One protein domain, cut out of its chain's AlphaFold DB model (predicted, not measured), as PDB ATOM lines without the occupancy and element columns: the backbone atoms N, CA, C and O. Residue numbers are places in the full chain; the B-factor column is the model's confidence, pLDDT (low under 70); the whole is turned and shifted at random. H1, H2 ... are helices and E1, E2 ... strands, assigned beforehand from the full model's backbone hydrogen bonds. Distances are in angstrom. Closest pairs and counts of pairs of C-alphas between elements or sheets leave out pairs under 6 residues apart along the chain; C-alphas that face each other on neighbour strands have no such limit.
ATOM      1  N   ARG A  11     145.611 152.346 103.820       89.50
ATOM      2  CA  ARG A  11     144.546 151.721 104.591       89.50
ATOM      3  C   ARG A  11     144.823 150.234 104.700       89.50
ATOM      4  O   ARG A  11     145.013 149.571 103.688       89.50
ATOM      5  N   VAL A  12     144.778 149.719 105.921       90.62
ATOM      6  CA  VAL A  12     144.851 148.284 106.181       90.62
ATOM      7  C   VAL A  12     143.439 147.737 106.318       90.62
ATOM      8  O   VAL A  12     142.646 148.240 107.116       90.62
ATOM      9  N   LEU A  13     143.119 146.717 105.534       88.56
ATOM     10  CA  LEU A  13     141.897 145.936 105.652       88.56
ATOM     11  C   LEU A  13     142.272 144.481 105.863       88.56
ATOM     12  O   LEU A  13     143.189 143.971 105.231       88.56
ATOM     13  N   SER A  14     141.562 143.794 106.744       88.31
ATOM     14  CA  SER A  14     141.718 142.354 106.857       88.31
ATOM     15  C   SER A  14     140.535 141.638 106.230       88.31
ATOM     16  O   SER A  14     139.396 142.101 106.306       88.31
ATOM     17  N   SER A  15     140.833 140.504 105.613       84.88
ATOM     18  CA  SER A  15     139.859 139.606 105.007       84.88
ATOM     19  C   SER A  15     140.008 138.201 105.589       84.88
ATOM     20  O   SER A  15     140.945 137.907 106.341       84.88
ATOM     21  N   ALA A  16     139.113 137.302 105.193       86.19
ATOM     22  CA  ALA A  16     139.199 135.885 105.520       86.19
ATOM     23  C   ALA A  16     140.522 135.216 105.091       86.19
ATOM     24  O   ALA A  16     140.935 134.255 105.731       86.19
ATOM     25  N   ASN A  17     141.200 135.716 104.051       90.00
ATOM     26  CA  ASN A  17     142.357 135.029 103.456       90.00
ATOM     27  C   ASN A  17     143.635 135.870 103.402       90.00
ATOM     28  O   ASN A  17     144.698 135.347 103.094       90.00
ATOM     29  N   SER A  18     143.562 137.177 103.639       91.62
ATOM     30  CA  SER A  18     144.726 138.051 103.479       91.62
ATOM     31  C   SER A  18     144.590 139.359 104.243       91.62
ATOM     32  O   SER A  18     143.480 139.798 104.563       91.62
ATOM     33  N   LEU A  19     145.734 139.973 104.527       92.81
ATOM     34  CA  LEU A  19     145.804 141.351 104.983       92.81
ATOM     35  C   LEU A  19     146.072 142.259 103.779       92.81
ATOM     36  O   LEU A  19     147.133 142.203 103.156       92.81
ATOM     37  N   ASP A  20     145.091 143.087 103.465       92.00
ATOM     38  CA  ASP A  20     145.092 144.003 102.340       92.00
ATOM     39  C   ASP A  20     145.652 145.358 102.774       92.00
ATOM     40  O   ASP A  20     145.120 146.026 103.660       92.00
ATOM     41  N   ILE A  21     146.732 145.773 102.126       92.94
ATOM     42  CA  ILE A  21     147.387 147.065 102.286       92.94
ATOM     43  C   ILE A  21     147.039 147.895 101.056       92.94
ATOM     44  O   ILE A  21     147.535 147.646  99.961       92.94
ATOM     45  N   ILE A  22     146.146 148.863 101.220       91.44
ATOM     46  CA  ILE A  22     145.609 149.659 100.118       91.44
ATOM     47  C   ILE A  22     146.338 150.997 100.059       91.44
ATOM     48  O   ILE A  22     146.257 151.797 100.992       91.44
ATOM     49  N   LEU A  23     147.007 151.240  98.936       90.44
ATOM     50  CA  LEU A  23     147.605 152.506  98.538       90.44
ATOM     51  C   LEU A  23     146.549 153.341  97.802       90.44
ATOM     52  O   LEU A  23     146.031 152.910  96.771       90.44
ATOM     53  N   LYS A  24     146.234 154.537  98.314       86.56
ATOM     54  CA  LYS A  24     145.289 155.457  97.656       86.56
ATOM     55  C   LYS A  24     145.876 155.991  96.351       86.56
ATOM     56  O   LYS A  24     146.859 156.731  96.401       86.56
ATOM     57  N   ASN A  25     145.259 155.676  95.212       78.38
ATOM     58  CA  ASN A  25     145.831 155.999  93.898       78.38
ATOM     59  C   ASN A  25     146.132 157.498  93.701       78.38
ATOM     60  O   ASN A  25     147.109 157.861  93.060       78.38
ATOM     61  N   THR A  26     145.390 158.396  94.357       78.88
ATOM     62  CA  THR A  26     145.658 159.847  94.316       78.88
ATOM     63  C   THR A  26     147.060 160.273  94.782       78.88
ATOM     64  O   THR A  26     147.444 161.419  94.549       78.88
ATOM     65  N   HIS A  27     147.822 159.402  95.454       83.38
ATOM     66  CA  HIS A  27     149.146 159.714  96.010       83.38
ATOM     67  C   HIS A  27     150.286 158.837  95.479       83.38
ATOM     68  O   HIS A  27     151.445 159.085  95.815       83.38
ATOM     69  N   PHE A  28     149.987 157.835  94.655       85.81
ATOM     70  CA  PHE A  28     150.975 156.884  94.154       85.81
ATOM     71  C   PHE A  28     150.859 156.775  92.632       85.81
ATOM     72  O   PHE A  28     149.756 156.813  92.106       85.81
ATOM     73  N   PRO A  29     151.979 156.670  91.899       86.88
ATOM     74  CA  PRO A  29     151.925 156.613  90.448       86.88
ATOM     75  C   PRO A  29     151.328 155.291  89.961       86.88
ATOM     76  O   PRO A  29     151.617 154.218  90.503       86.88
ATOM     77  N   ASP A  30     150.581 155.366  88.862       79.56
ATOM     78  CA  ASP A  30     150.149 154.181  88.128       79.56
ATOM     79  C   ASP A  30     151.374 153.317  87.761       79.56
ATOM     80  O   ASP A  30     152.425 153.812  87.348       79.56
ATOM     81  N   GLY A  31     151.264 152.001  87.944       80.69
ATOM     82  CA  GLY A  31     152.361 151.062  87.676       80.69
ATOM     83  C   GLY A  31     153.392 150.918  88.802       80.69
ATOM     84  O   GLY A  31     154.310 150.100  88.668       80.69
ATOM     85  N   LEU A  32     153.226 151.605  89.943       87.56
ATOM     86  CA  LEU A  32     154.092 151.432  91.121       87.56
ATOM     87  C   LEU A  32     154.211 149.963  91.556       87.56
ATOM     88  O   LEU A  32     155.270 149.539  92.009       87.56
ATOM     89  N   LEU A  33     153.150 149.175  91.374       87.31
ATOM     90  CA  LEU A  33     153.099 147.761  91.753       87.31
ATOM     91  C   LEU A  33     153.397 146.787  90.607       87.31
ATOM     92  O   LEU A  33     153.335 145.577  90.814       87.31
ATOM     93  N   SER A  34     153.749 147.285  89.417       82.38
ATOM     94  CA  SER A  34     154.122 146.426  88.290       82.38
ATOM     95  C   SER A  34     155.308 145.512  88.638       82.38
ATOM     96  O   SER A  34     156.114 145.810  89.527       82.38
ATOM     97  N   GLU A  35     155.444 144.384  87.935       70.81
ATOM     98  CA  GLU A  35     156.536 143.429  88.178       70.81
ATOM     99  C   GLU A  35     157.920 144.101  88.112       70.81
ATOM    100  O   GLU A  35     158.774 143.853  88.969       70.81
ATOM    101  N   ALA A  36     158.093 145.042  87.175       70.69
ATOM    102  CA  ALA A  36     159.317 145.814  86.962       70.69
ATOM    103  C   ALA A  36     159.703 146.733  88.139       70.69
ATOM    104  O   ALA A  36     160.870 147.105  88.270       70.69
ATOM    105  N   SER A  37     158.752 147.088  89.007       75.12
ATOM    106  CA  SER A  37     158.967 148.031  90.112       75.12
ATOM    107  C   SER A  37     159.686 147.429  91.324       75.12
ATOM    108  O   SER A  37     160.090 148.177  92.211       75.12
ATOM    109  N   GLN A  38     159.870 146.100  91.357       82.25
ATOM    110  CA  GLN A  38     160.618 145.367  92.393       82.25
ATOM    111  C   GLN A  38     160.261 145.770  93.836       82.25
ATOM    112  O   GLN A  38     161.128 146.117  94.633       82.25
ATOM    113  N   VAL A  39     158.976 145.696  94.182       92.38
ATOM    114  CA  VAL A  39     158.525 145.946  95.557       92.38
ATOM    115  C   VAL A  39     158.910 144.771  96.456       92.38
ATOM    116  O   VAL A  39     158.666 143.612  96.102       92.38
ATOM    117  N   GLN A  40     159.487 145.072  97.615       93.50
ATOM    118  CA  GLN A  40     159.823 144.116  98.664       93.50
ATOM    119  C   GLN A  40     158.955 144.364  99.894       93.50
ATOM    120  O   GLN A  40     158.644 145.505 100.227       93.50
ATOM    121  N   CYS A  41     158.601 143.284 100.582       94.88
ATOM    122  CA  CYS A  41     157.938 143.327 101.876       94.88
ATOM    123  C   CYS A  41     158.753 142.481 102.849       94.88
ATOM    124  O   CYS A  41     159.121 141.353 102.518       94.88
ATOM    125  N   ARG A  42     159.011 143.012 104.042       94.81
ATOM    126  CA  ARG A  42     159.607 142.265 105.155       94.81
ATOM    127  C   ARG A  42     158.934 142.628 106.469       94.81
ATOM    128  O   ARG A  42     158.269 143.660 106.556       94.81
ATOM    129  N   VAL A  43     159.142 141.803 107.488       95.88
ATOM    130  CA  VAL A  43     158.710 142.100 108.854       95.88
ATOM    131  C   VAL A  43     159.907 142.587 109.663       95.88
ATOM    132  O   VAL A  43     160.954 141.946 109.699       95.88
ATOM    133  N   GLU A  44     159.749 143.720 110.334       95.88
ATOM    134  CA  GLU A  44     160.667 144.195 111.366       95.88
ATOM    135  C   GLU A  44     159.939 144.279 112.712       95.88
ATOM    136  O   GLU A  44     158.713 144.360 112.775       95.88
ATOM    137  N   TRP A  45     160.687 144.239 113.811       93.56
ATOM    138  CA  TRP A  45     160.127 144.223 115.160       93.56
ATOM    139  C   TRP A  45     160.554 145.470 115.930       93.56
ATOM    140  O   TRP A  45     161.746 145.706 116.111       93.56
ATOM    141  N   THR A  46     159.583 146.239 116.428       92.12
ATOM    142  CA  THR A  46     159.821 147.413 117.289       92.12
ATOM    143  C   THR A  46     159.028 147.255 118.571       92.12
ATOM    144  O   THR A  46     157.816 147.104 118.515       92.12
ATOM    145  N   ASP A  47     159.691 147.234 119.728       87.88
ATOM    146  CA  ASP A  47     159.032 147.102 121.038       87.88
ATOM    147  C   ASP A  47     158.008 145.948 121.114       87.88
ATOM    148  O   ASP A  47     156.957 146.052 121.747       87.88
ATOM    149  N   ARG A  48     158.334 144.809 120.479       87.12
ATOM    150  CA  ARG A  48     157.481 143.601 120.348       87.12
ATOM    151  C   ARG A  48     156.221 143.783 119.493       87.12
ATOM    152  O   ARG A  48     155.343 142.921 119.511       87.12
ATOM    153  N   ILE A  49     156.136 144.871 118.740       91.56
ATOM    154  CA  ILE A  49     155.115 145.099 117.726       91.56
ATOM    155  C   ILE A  49     155.705 144.671 116.376       91.56
ATOM    156  O   ILE A  49     156.782 145.157 116.011       91.56
ATOM    157  N   PRO A  50     155.040 143.763 115.641       94.56
ATOM    158  CA  PRO A  50     155.437 143.450 114.280       94.56
ATOM    159  C   PRO A  50     155.091 144.622 113.361       94.56
ATOM    160  O   PRO A  50     153.977 145.145 113.393       94.56
ATOM    161  N   VAL A  51     156.049 145.029 112.539       96.00
ATOM    162  CA  VAL A  51     155.945 146.144 111.600       96.00
ATOM    163  C   VAL A  51     156.218 145.621 110.199       96.00
ATOM    164  O   VAL A  51     157.285 145.074 109.930       96.00
ATOM    165  N   LEU A  52     155.259 145.789 109.294       96.81
ATOM    166  CA  LEU A  52     155.478 145.523 107.878       96.81
ATOM    167  C   LEU A  52     156.289 146.668 107.287       96.81
ATOM    168  O   LEU A  52     155.936 147.828 107.476       96.81
ATOM    169  N   VAL A  53     157.354 146.354 106.562       96.88
ATOM    170  CA  VAL A  53     158.173 147.344 105.862       96.88
ATOM    171  C   VAL A  53     158.092 147.058 104.376       96.88
ATOM    172  O   VAL A  53     158.527 145.999 103.915       96.88
ATOM    173  N   PHE A  54     157.546 148.018 103.638       96.31
ATOM    174  CA  PHE A  54     157.454 147.967 102.189       96.31
ATOM    175  C   PHE A  54     158.527 148.862 101.592       96.31
ATOM    176  O   PHE A  54     158.605 150.049 101.909       96.31
ATOM    177  N   GLN A  55     159.354 148.271 100.737       95.19
ATOM    178  CA  GLN A  55     160.418 148.974 100.040       95.19
ATOM    179  C   GLN A  55     160.208 148.910  98.541       95.19
ATOM    180  O   GLN A  55     159.974 147.844  97.968       95.19
ATOM    181  N   PHE A  56     160.322 150.064  97.910       93.06
ATOM    182  CA  PHE A  56     160.189 150.249  96.481       93.06
ATOM    183  C   PHE A  56     161.554 150.590  95.893       93.06
ATOM    184  O   PHE A  56     162.487 150.993  96.583       93.06
ATOM    185  N   LYS A  57     161.666 150.500  94.567       90.44
ATOM    186  CA  LYS A  57     162.859 150.981  93.860       90.44
ATOM    187  C   LYS A  57     163.167 152.457  94.153       90.44
ATOM    188  O   LYS A  57     164.329 152.849  94.173       90.44
ATOM    189  N   SER A  58     162.127 153.272  94.340       89.19
ATOM    190  CA  SER A  58     162.250 154.658  94.791       89.19
ATOM    191  C   SER A  58     161.865 154.742  96.262       89.19
ATOM    192  O   SER A  58     160.692 154.579  96.596       89.19
ATOM    193  N   THR A  59     162.840 155.063  97.114       90.44
ATOM    194  CA  THR A  59     162.666 155.128  98.574       90.44
ATOM    195  C   THR A  59     161.666 156.191  99.022       90.44
ATOM    196  O   THR A  59     161.225 156.175 100.162       90.44
ATOM    197  N   PHE A  60     161.290 157.122  98.137       90.31
ATOM    198  CA  PHE A  60     160.235 158.104  98.395       90.31
ATOM    199  C   PHE A  60     158.879 157.448  98.707       90.31
ATOM    200  O   PHE A  60     158.067 158.036  99.413       90.31
ATOM    201  N   TYR A  61     158.636 156.243  98.183       92.06
ATOM    202  CA  TYR A  61     157.396 155.500  98.415       92.06
ATOM    203  C   TYR A  61     157.518 154.446  99.517       92.06
ATOM    204  O   TYR A  61     156.530 153.773  99.803       92.06
ATOM    205  N   ASP A  62     158.699 154.284 100.121       94.56
ATOM    206  CA  ASP A  62     158.885 153.351 101.228       94.56
ATOM    207  C   ASP A  62     158.008 153.767 102.405       94.56
ATOM    208  O   ASP A  62     157.893 154.946 102.742       94.56
ATOM    209  N   PHE A  63     157.406 152.783 103.059       96.12
ATOM    210  CA  PHE A  63     156.603 153.019 104.248       96.12
ATOM    211  C   PHE A  63     156.683 151.828 105.191       96.12
ATOM    212  O   PHE A  63     157.030 150.707 104.800       96.12
ATOM    213  N   SER A  64     156.331 152.079 106.446       96.75
ATOM    214  CA  SER A  64     156.104 151.024 107.422       96.75
ATOM    215  C   SER A  64     154.668 151.027 107.928       96.75
ATOM    216  O   SER A  64     154.015 152.067 107.985       96.75
ATOM    217  N   GLU A  65     154.160 149.851 108.278       95.88
ATOM    218  CA  GLU A  65     152.817 149.686 108.817       95.88
ATOM    219  C   GLU A  65     152.857 148.762 110.046       95.88
ATOM    220  O   GLU A  65     153.088 147.554 109.910       95.88
ATOM    221  N   PRO A  66     152.675 149.306 111.264       94.44
ATOM    222  CA  PRO A  66     152.663 148.506 112.478       94.44
ATOM    223  C   PRO A  66     151.376 147.680 112.565       94.44
ATOM    224  O   PRO A  66     150.266 148.204 112.504       94.44
ATOM    225  N   LEU A  67     151.513 146.376 112.784       92.38
ATOM    226  CA  LEU A  67     150.381 145.473 112.965       92.38
ATOM    227  C   LEU A  67     149.920 145.510 114.420       92.38
ATOM    228  O   LEU A  67     150.310 144.691 115.254       92.38
ATOM    229  N   LEU A  68     149.075 146.490 114.729       89.31
ATOM    230  CA  LEU A  68     148.549 146.698 116.069       89.31
ATOM    231  C   LEU A  68     147.266 145.885 116.280       89.31
ATOM    232  O   LEU A  68     146.257 146.144 115.618       89.31
ATOM    233  N   PRO A  69     147.220 144.963 117.266       84.81
ATOM    234  CA  PRO A  69     146.003 144.208 117.544       84.81
ATOM    235  C   PRO A  69     144.801 145.101 117.850       84.81
ATOM    236  O   PRO A  69     143.682 144.734 117.522       84.81
ATOM    237  N   ALA A  70     145.015 146.267 118.468       83.31
ATOM    238  CA  ALA A  70     143.949 147.220 118.767       83.31
ATOM    239  C   ALA A  70     143.295 147.812 117.506       83.31
ATOM    240  O   ALA A  70     142.077 147.964 117.492       83.31
ATOM    241  N   GLU A  71     144.072 148.083 116.453       84.25
ATOM    242  CA  GLU A  71     143.567 148.631 115.185       84.25
ATOM    243  C   GLU A  71     142.863 147.556 114.337       84.25
ATOM    244  O   GLU A  71     141.950 147.857 113.575       84.25
ATOM    245  N   LEU A  72     143.227 146.283 114.528       82.94
ATOM    246  CA  LEU A  72     142.693 145.135 113.783       82.94
ATOM    247  C   LEU A  72     141.681 144.296 114.587       82.94
ATOM    248  O   LEU A  72     141.323 143.185 114.196       82.94
ATOM    249  N   ARG A  73     141.220 144.795 115.743       68.69
ATOM    250  CA  ARG A  73     140.355 144.051 116.682       68.69
ATOM    251  C   ARG A  73     138.985 143.689 116.110       68.69
ATOM    252  O   ARG A  73     138.482 142.623 116.450       68.69
ATOM    253  N   ASN A  74     138.419 144.561 115.278       62.16
ATOM    254  CA  ASN A  74     137.061 144.439 114.732       62.16
ATOM    255  C   ASN A  74     137.030 143.840 113.320       62.16
ATOM    256  O   ASN A  74     135.983 143.823 112.679       62.16
ATOM    257  N   SER A  75     138.179 143.396 112.826       65.12
ATOM    258  CA  SER A  75     138.371 143.010 111.437       65.12
ATOM    259  C   SER A  75     138.391 141.479 111.313       65.12
ATOM    260  O   SER A  75     138.724 140.780 112.277       65.12
ATOM    261  N   GLU A  76     138.011 140.929 110.152       70.12
ATOM    262  CA  GLU A  76     138.031 139.476 109.921       70.12
ATOM    263  C   GLU A  76     139.431 138.928 110.213       70.12
ATOM    264  O   GLU A  76     140.408 139.451 109.687       70.12
ATOM    265  N   ARG A  77     139.557 137.907 111.070       76.19
ATOM    266  CA  ARG A  77     140.866 137.372 111.491       76.19
ATOM    267  C   ARG A  77     141.372 136.204 110.654       76.19
ATOM    268  O   ARG A  77     142.477 135.748 110.915       76.19
ATOM    269  N   GLY A  78     140.622 135.759 109.647       84.25
ATOM    270  CA  GLY A  78     141.009 134.595 108.846       84.25
ATOM    271  C   GLY A  78     142.384 134.738 108.179       84.25
ATOM    272  O   GLY A  78     143.079 133.743 107.998       84.25
ATOM    273  N   TRP A  79     142.839 135.969 107.905       89.81
ATOM    274  CA  TRP A  79     144.209 136.238 107.452       89.81
ATOM    275  C   TRP A  79     145.300 135.782 108.435       89.81
ATOM    276  O   TRP A  79     146.358 135.347 107.987       89.81
ATOM    277  N   LEU A  80     145.066 135.867 109.752       90.88
ATOM    278  CA  LEU A  80     146.009 135.377 110.764       90.88
ATOM    279  C   LEU A  80     146.090 133.857 110.728       90.88
ATOM    280  O   LEU A  80     147.152 133.315 111.005       90.88
ATOM    281  N   ASP A  81     145.006 133.171 110.376       89.19
ATOM    282  CA  ASP A  81     144.944 131.709 110.376       89.19
ATOM    283  C   ASP A  81     145.637 131.090 109.146       89.19
ATOM    284  O   ASP A  81     145.951 129.898 109.141       89.19
ATOM    285  N   GLN A  82     145.953 131.897 108.126       89.81
ATOM    286  CA  GLN A  82     146.673 131.452 106.932       89.81
ATOM    287  C   GLN A  82     148.107 131.035 107.255       89.81
ATOM    288  O   GLN A  82     148.799 131.692 108.039       89.81
ATOM    289  N   GLN A  83     148.586 129.965 106.618       88.94
ATOM    290  CA  GLN A  83     149.955 129.466 106.758       88.94
ATOM    291  C   GLN A  83     150.603 129.271 105.379       88.94
ATOM    292  O   GLN A  83     150.328 128.262 104.729       88.94
ATOM    293  N   PRO A  84     151.503 130.174 104.943       91.94
ATOM    294  CA  PRO A  84     151.938 131.419 105.600       91.94
ATOM    295  C   PRO A  84     150.881 132.538 105.583       91.94
ATOM    296  O   PRO A  84     149.930 132.478 104.806       91.94
ATOM    297  N   ILE A  85     151.063 133.576 106.413       94.44
ATOM    298  CA  ILE A  85     150.230 134.787 106.337       94.44
ATOM    299  C   ILE A  85     150.430 135.438 104.965       94.44
ATOM    300  O   ILE A  85     151.561 135.715 104.555       94.44
ATOM    301  N   GLN A  86     149.319 135.703 104.282       95.38
ATOM    302  CA  GLN A  86     149.305 136.374 102.991       95.38
ATOM    303  C   GLN A  86     148.998 137.865 103.155       95.38
ATOM    304  O   GLN A  86     148.013 138.254 103.786       95.38
ATOM    305  N   LEU A  87     149.828 138.692 102.529       95.06
ATOM    306  CA  LEU A  87     149.626 140.127 102.387       95.06
ATOM    307  C   LEU A  87     149.317 140.445 100.927       95.06
ATOM    308  O   LEU A  87     149.920 139.861 100.022       95.06
ATOM    309  N   ARG A  88     148.428 141.400 100.679       93.56
ATOM    310  CA  ARG A  88     148.211 141.961  99.343       93.56
ATOM    311  C   ARG A  88     148.411 143.458  99.398       93.56
ATOM    312  O   ARG A  88     147.758 144.138 100.173       93.56
ATOM    313  N   LEU A  89     149.315 143.970  98.580       93.00
ATOM    314  CA  LEU A  89     149.481 145.397  98.364       93.00
ATOM    315  C   LEU A  89     148.657 145.776  97.139       93.00
ATOM    316  O   LEU A  89     148.868 145.208  96.071       93.00
ATOM    317  N   LEU A  90     147.710 146.693  97.298       90.88
ATOM    318  CA  LEU A  90     146.741 147.056  96.269       90.88
ATOM    319  C   LEU A  90     146.843 148.550  95.981       90.88
ATOM    320  O   LEU A  90     146.878 149.352  96.909       90.88
ATOM    321  N   LEU A  91     146.857 148.928  94.708       89.25
ATOM    322  CA  LEU A  91     146.709 150.315  94.277       89.25
ATOM    323  C   LEU A  91     145.264 150.509  93.816       89.25
ATOM    324  O   LEU A  91     144.857 149.916  92.816       89.25
ATOM    325  N   ALA A  92     144.486 151.286  94.572       80.12
ATOM    326  CA  ALA A  92     143.068 151.507  94.300       80.12
ATOM    327  C   ALA A  92     142.605 152.887  94.785       80.12
ATOM    328  O   ALA A  92     143.149 153.445  95.742       80.12
ATOM    329  N   ASP A  93     141.566 153.420  94.147       66.88
ATOM    330  CA  ASP A  93     140.788 154.517  94.722       66.88
ATOM    331  C   ASP A  93     139.772 153.980  95.736       66.88
ATOM    332  O   ASP A  93     139.500 152.784  95.794       66.88
ATOM    333  N   ASN A  94     139.226 154.867  96.575       54.94
ATOM    334  CA  ASN A  94     138.407 154.546  97.757       54.94
ATOM    335  C   ASN A  94     137.179 153.624  97.513       54.94
ATOM    336  O   ASN A  94     136.504 153.258  98.476       54.94
ATOM    337  N   VAL A  95     136.888 153.248  96.263       54.81
ATOM    338  CA  VAL A  95     135.843 152.314  95.838       54.81
ATOM    339  C   VAL A  95     136.510 151.149  95.092       54.81
ATOM    340  O   VAL A  95     137.066 151.323  94.010       54.81
ATOM    341  N   ILE A  96     136.471 149.952  95.683       54.03
ATOM    342  CA  ILE A  96     137.038 148.717  95.117       54.03
ATOM    343  C   ILE A  96     136.139 148.251  93.960       54.03
ATOM    344  O   ILE A  96     135.330 147.344  94.138       54.03
ATOM    345  N   THR A  97     136.202 148.896  92.794       50.50
ATOM    346  CA  THR A  97     135.424 148.454  91.620       50.50
ATOM    347  C   THR A  97     136.161 148.523  90.290       50.50
ATOM    348  O   THR A  97     135.803 147.750  89.410       50.50
ATOM    349  N   ASP A  98     137.212 149.335  90.130       51.06
ATOM    350  CA  ASP A  98     137.899 149.453  88.838       51.06
ATOM    351  C   ASP A  98     139.419 149.310  88.952       51.06
ATOM    352  O   ASP A  98     140.088 150.053  89.661       51.06
ATOM    353  N   ARG A  99     139.929 148.303  88.229       53.44
ATOM    354  CA  ARG A  99     141.345 147.976  87.974       53.44
ATOM    355  C   ARG A  99     142.283 148.186  89.160       53.44
ATOM    356  O   ARG A  99     143.066 149.129  89.216       53.44
ATOM    357  N   VAL A 100     142.279 147.201  90.045       67.12
ATOM    358  CA  VAL A 100     143.275 147.098  91.105       67.12
ATOM    359  C   VAL A 100     144.552 146.506  90.518       67.12
ATOM    360  O   VAL A 100     144.559 145.363  90.064       67.12
ATOM    361  N   THR A 101     145.639 147.279  90.509       83.81
ATOM    362  CA  THR A 101     146.962 146.654  90.392       83.81
ATOM    363  C   THR A 101     147.294 146.104  91.768       83.81
ATOM    364  O   THR A 101     147.244 146.850  92.746       83.81
ATOM    365  N   GLU A 102     147.605 144.817  91.860       89.06
ATOM    366  CA  GLU A 102     147.918 144.174  93.133       89.06
ATOM    367  C   GLU A 102     149.242 143.420  93.088       89.06
ATOM    368  O   GLU A 102     149.717 142.996  92.032       89.06
ATOM    369  N   ARG A 103     149.832 143.245  94.268       91.31
ATOM    370  CA  ARG A 103     151.003 142.407  94.475       91.31
ATOM    371  C   ARG A 103     150.861 141.637  95.776       91.31
ATOM    372  O   ARG A 103     150.676 142.228  96.837       91.31
ATOM    373  N   ALA A 104     150.952 140.316  95.686       92.94
ATOM    374  CA  ALA A 104     150.879 139.441  96.844       92.94
ATOM    375  C   ALA A 104     152.270 139.190  97.438       92.94
ATOM    376  O   ALA A 104     153.259 139.055  96.715       92.94
ATOM    377  N   PHE A 105     152.322 139.080  98.761       94.75
ATOM    378  CA  PHE A 105     153.499 138.685  99.520       94.75
ATOM    379  C   PHE A 105     153.107 137.586 100.501       94.75
ATOM    380  O   PHE A 105     152.037 137.631 101.107       94.75
ATOM    381  N   LEU A 106     153.988 136.607 100.664       95.81
ATOM    382  CA  LEU A 106     153.853 135.574 101.678       95.81
ATOM    383  C   LEU A 106     154.919 135.825 102.732       95.81
ATOM    384  O   LEU A 106     156.104 135.887 102.404       95.81
ATOM    385  N   LEU A 107     154.492 135.987 103.981       94.56
ATOM    386  CA  LEU A 107     155.427 136.117 105.089       94.56
ATOM    387  C   LEU A 107     156.138 134.792 105.337       94.56
ATOM    388  O   LEU A 107     155.589 133.714 105.088       94.56
ATOM    389  N   ALA A 108     157.356 134.846 105.867       93.94
ATOM    390  CA  ALA A 108     158.027 133.624 106.261       93.94
ATOM    391  C   ALA A 108     157.230 132.929 107.380       93.94
ATOM    392  O   ALA A 108     156.502 133.557 108.161       93.94
ATOM    393  N   LYS A 109     157.338 131.598 107.461       92.75
ATOM    394  CA  LYS A 109     156.578 130.810 108.442       92.75
ATOM    395  C   LYS A 109     156.863 131.267 109.877       92.75
ATOM    396  O   LYS A 109     155.931 131.459 110.647       92.75
ATOM    397  N   ASN A 110     158.133 131.483 110.207       93.50
ATOM    398  CA  ASN A 110     158.562 131.970 111.518       93.50
ATOM    399  C   ASN A 110     157.976 133.353 111.845       93.50
ATOM    400  O   ASN A 110     157.438 133.527 112.934       93.50
ATOM    401  N   GLU A 111     158.007 134.301 110.902       93.50
ATOM    402  CA  GLU A 111     157.407 135.633 111.083       93.50
ATOM    403  C   GLU A 111     155.897 135.523 111.325       93.50
ATOM    404  O   GLU A 111     155.353 136.135 112.241       93.50
ATOM    405  N   SER A 112     155.225 134.678 110.538       93.88
ATOM    406  CA  SER A 112     153.792 134.422 110.676       93.88
ATOM    407  C   SER A 112     153.444 133.851 112.056       93.88
ATOM    408  O   SER A 112     152.496 134.302 112.700       93.88
ATOM    409  N   ASP A 113     154.220 132.876 112.532       93.69
ATOM    410  CA  ASP A 113     154.030 132.241 113.839       93.69
ATOM    411  C   ASP A 113     154.227 133.239 114.992       93.69
ATOM    412  O   ASP A 113     153.477 133.222 115.970       93.69
ATOM    413  N   GLU A 114     155.213 134.131 114.888       93.31
ATOM    414  CA  GLU A 114     155.472 135.163 115.893       93.31
ATOM    415  C   GLU A 114     154.387 136.244 115.923       93.31
ATOM    416  O   GLU A 114     153.932 136.622 117.007       93.31
ATOM    417  N   ILE A 115     153.907 136.688 114.757       92.75
ATOM    418  CA  ILE A 115     152.779 137.623 114.659       92.75
ATOM    419  C   ILE A 115     151.551 137.028 115.355       92.75
ATOM    420  O   ILE A 115     150.955 137.687 116.211       92.75
ATOM    421  N   ARG A 116     151.198 135.764 115.077       92.06
ATOM    422  CA  ARG A 116     150.046 135.113 115.730       92.06
ATOM    423  C   ARG A 116     150.161 135.130 117.252       92.06
ATOM    424  O   ARG A 116     149.211 135.542 117.916       92.06
ATOM    425  N   LYS A 117     151.330 134.792 117.807       90.81
ATOM    426  CA  LYS A 117     151.559 134.811 119.265       90.81
ATOM    427  C   LYS A 117     151.276 136.182 119.877       90.81
ATOM    428  O   LYS A 117     150.642 136.268 120.927       90.81
ATOM    429  N   VAL A 118     151.708 137.268 119.233       89.62
ATOM    430  CA  VAL A 118     151.435 138.632 119.724       89.62
ATOM    431  C   VAL A 118     149.939 138.930 119.733       89.62
ATOM    432  O   VAL A 118     149.409 139.451 120.722       89.62
ATOM    433  N   PHE A 119     149.239 138.560 118.663       88.56
ATOM    434  CA  PHE A 119     147.799 138.771 118.555       88.56
ATOM    435  C   PHE A 119     147.006 137.914 119.557       88.56
ATOM    436  O   PHE A 119     146.022 138.404 120.119       88.56
ATOM    437  N   GLU A 120     147.452 136.697 119.870       86.44
ATOM    438  CA  GLU A 120     146.871 135.843 120.916       86.44
ATOM    439  C   GLU A 120     147.101 136.399 122.329       86.44
ATOM    440  O   GLU A 120     146.152 136.542 123.105       86.44
ATOM    441  N   LEU A 121     148.332 136.801 122.661       82.19
ATOM    442  CA  LEU A 121     148.669 137.381 123.968       82.19
ATOM    443  C   LEU A 121     147.908 138.686 124.235       82.19
ATOM    444  O   LEU A 121     147.513 138.968 125.370       82.19
ATOM    445  N   SER A 122     147.660 139.475 123.188       73.19
ATOM    446  CA  SER A 122     146.864 140.699 123.294       73.19
ATOM    447  C   SER A 122     145.397 140.430 123.654       73.19
ATOM    448  O   SER A 122     144.792 141.241 124.353       73.19
ATOM    449  N   LYS A 123     144.843 139.277 123.240       64.69
ATOM    450  CA  LYS A 123     143.473 138.843 123.563       64.69
ATOM    451  C   LYS A 123     143.350 138.469 125.039       64.69
ATOM    452  O   LYS A 123     142.380 138.866 125.687       64.69
ATOM    453  N   ALA A 124     144.348 137.765 125.579       60.28
ATOM    454  CA  ALA A 124     144.365 137.324 126.973       60.28
ATOM    455  C   ALA A 124     144.371 138.495 127.975       60.28
ATOM    456  O   ALA A 124     143.760 138.394 129.033       60.28
ATOM    457  N   LYS A 125     144.994 139.630 127.628       57.59
ATOM    458  CA  LYS A 125     145.021 140.835 128.480       57.59
ATOM    459  C   LYS A 125     143.708 141.625 128.524       57.59
ATOM    460  O   LYS A 125     143.562 142.489 129.378       57.59
ATOM    461  N   THR A 126     142.777 141.368 127.608       53.84
ATOM    462  CA  THR A 126     141.497 142.097 127.503       53.84
ATOM    463  C   THR A 126     140.294 141.362 128.082       53.84
ATOM    464  O   THR A 126     139.190 141.895 128.018       53.84
TER     465      THR A 126
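AT A GLANCE: This is residues 11 to 126 of the 131 residues of an uncharacterized protein of Dyadobacter jiangsuensis (UniProt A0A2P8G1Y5). Two small sheets, E1 E2 E6 E7 and E3 E4 E5, stand partly face to face with their strands crossed, as a loose sandwich. The last helix, H2, covers part of one face of E3 E4 E5 and leads to one end of the long axis, with the loop around Ala 36 at the other. The printed part has 116 residues with two named helices and seven named strands, in the order E1 E2 E3 E4 E5 H1 E6 E7 H2, and its class is mixed, helices and strands. The larger sheet is mixed, the smaller antiparallel. The whole is compact, with a radius of gyration of the C-alphas of 14.3 A, yet elongated, spanning 43 by 28 by 22 A.

IN THESE COORDINATES: The larger sheet holds E1, residues 11 to 14, beginning at C-alpha 11 (144.546, 151.721, 104.591); E2, residues 19 to 24; E6, residues 86 to 92, 18.5 A long; and E7, residues 101 to 106, 17.3 A. The smaller holds E3, residues 40 to 46, and E4, residues 49 to 55, each 18.9 A, and E5, residues 63 to 66. H1 is residues 78 to 81. H2, residues 109 to 124, is 23.1 A long and ends at C-alpha 124 (144.365, 137.324, 126.973).

HOW THE PARTS SIT: The larger sheet runs E1 E2 E6 E7. E1 and E2 form an antiparallel hairpin, with N 13 and O 20 2.8 A apart. E2 and E6 are parallel at 19 degrees, with N 21 and O 88 2.7 A apart. E6 and E7 form an antiparallel hairpin, with N 89 and O 103 2.8 A apart. H1 only grazes this sheet, with residues 78 to 80. The closest C-alphas of E7 and E3, Phe 105 and Cys 41, are 6.8 A apart. E3 E4 E5 is a meander, each strand the antiparallel neighbour of the one before; N 44 and O 51 are 2.8 A apart, as are N 65 and O 52. H2 is on one face of it, making two layers, at a height over the sheet of 9.7 A. It runs along the strands, at 26 degrees to E4 on the local plane; the closest C-alphas of H2 and E4, Ile 115 and Pro 50, are 6.4 A apart. H1 and H2 are close but not clearly touching, with the C-alphas of Leu 80 and Arg 116 6.4 A apart. In H2 every O i to N i+4 pair is within hydrogen-bond range; H1 is too short for such a pair.

THE WHOLE: The C-alphas farthest apart, those of Ala 36 and Thr 126, are 44.4 A apart. The printed part has no cut. The long links are E2 to E3 and E5 to H1. The mean pLDDT of the printed part is 85.4, with residues 73 to 75, 93 to 100 and 123 to 126 under 70.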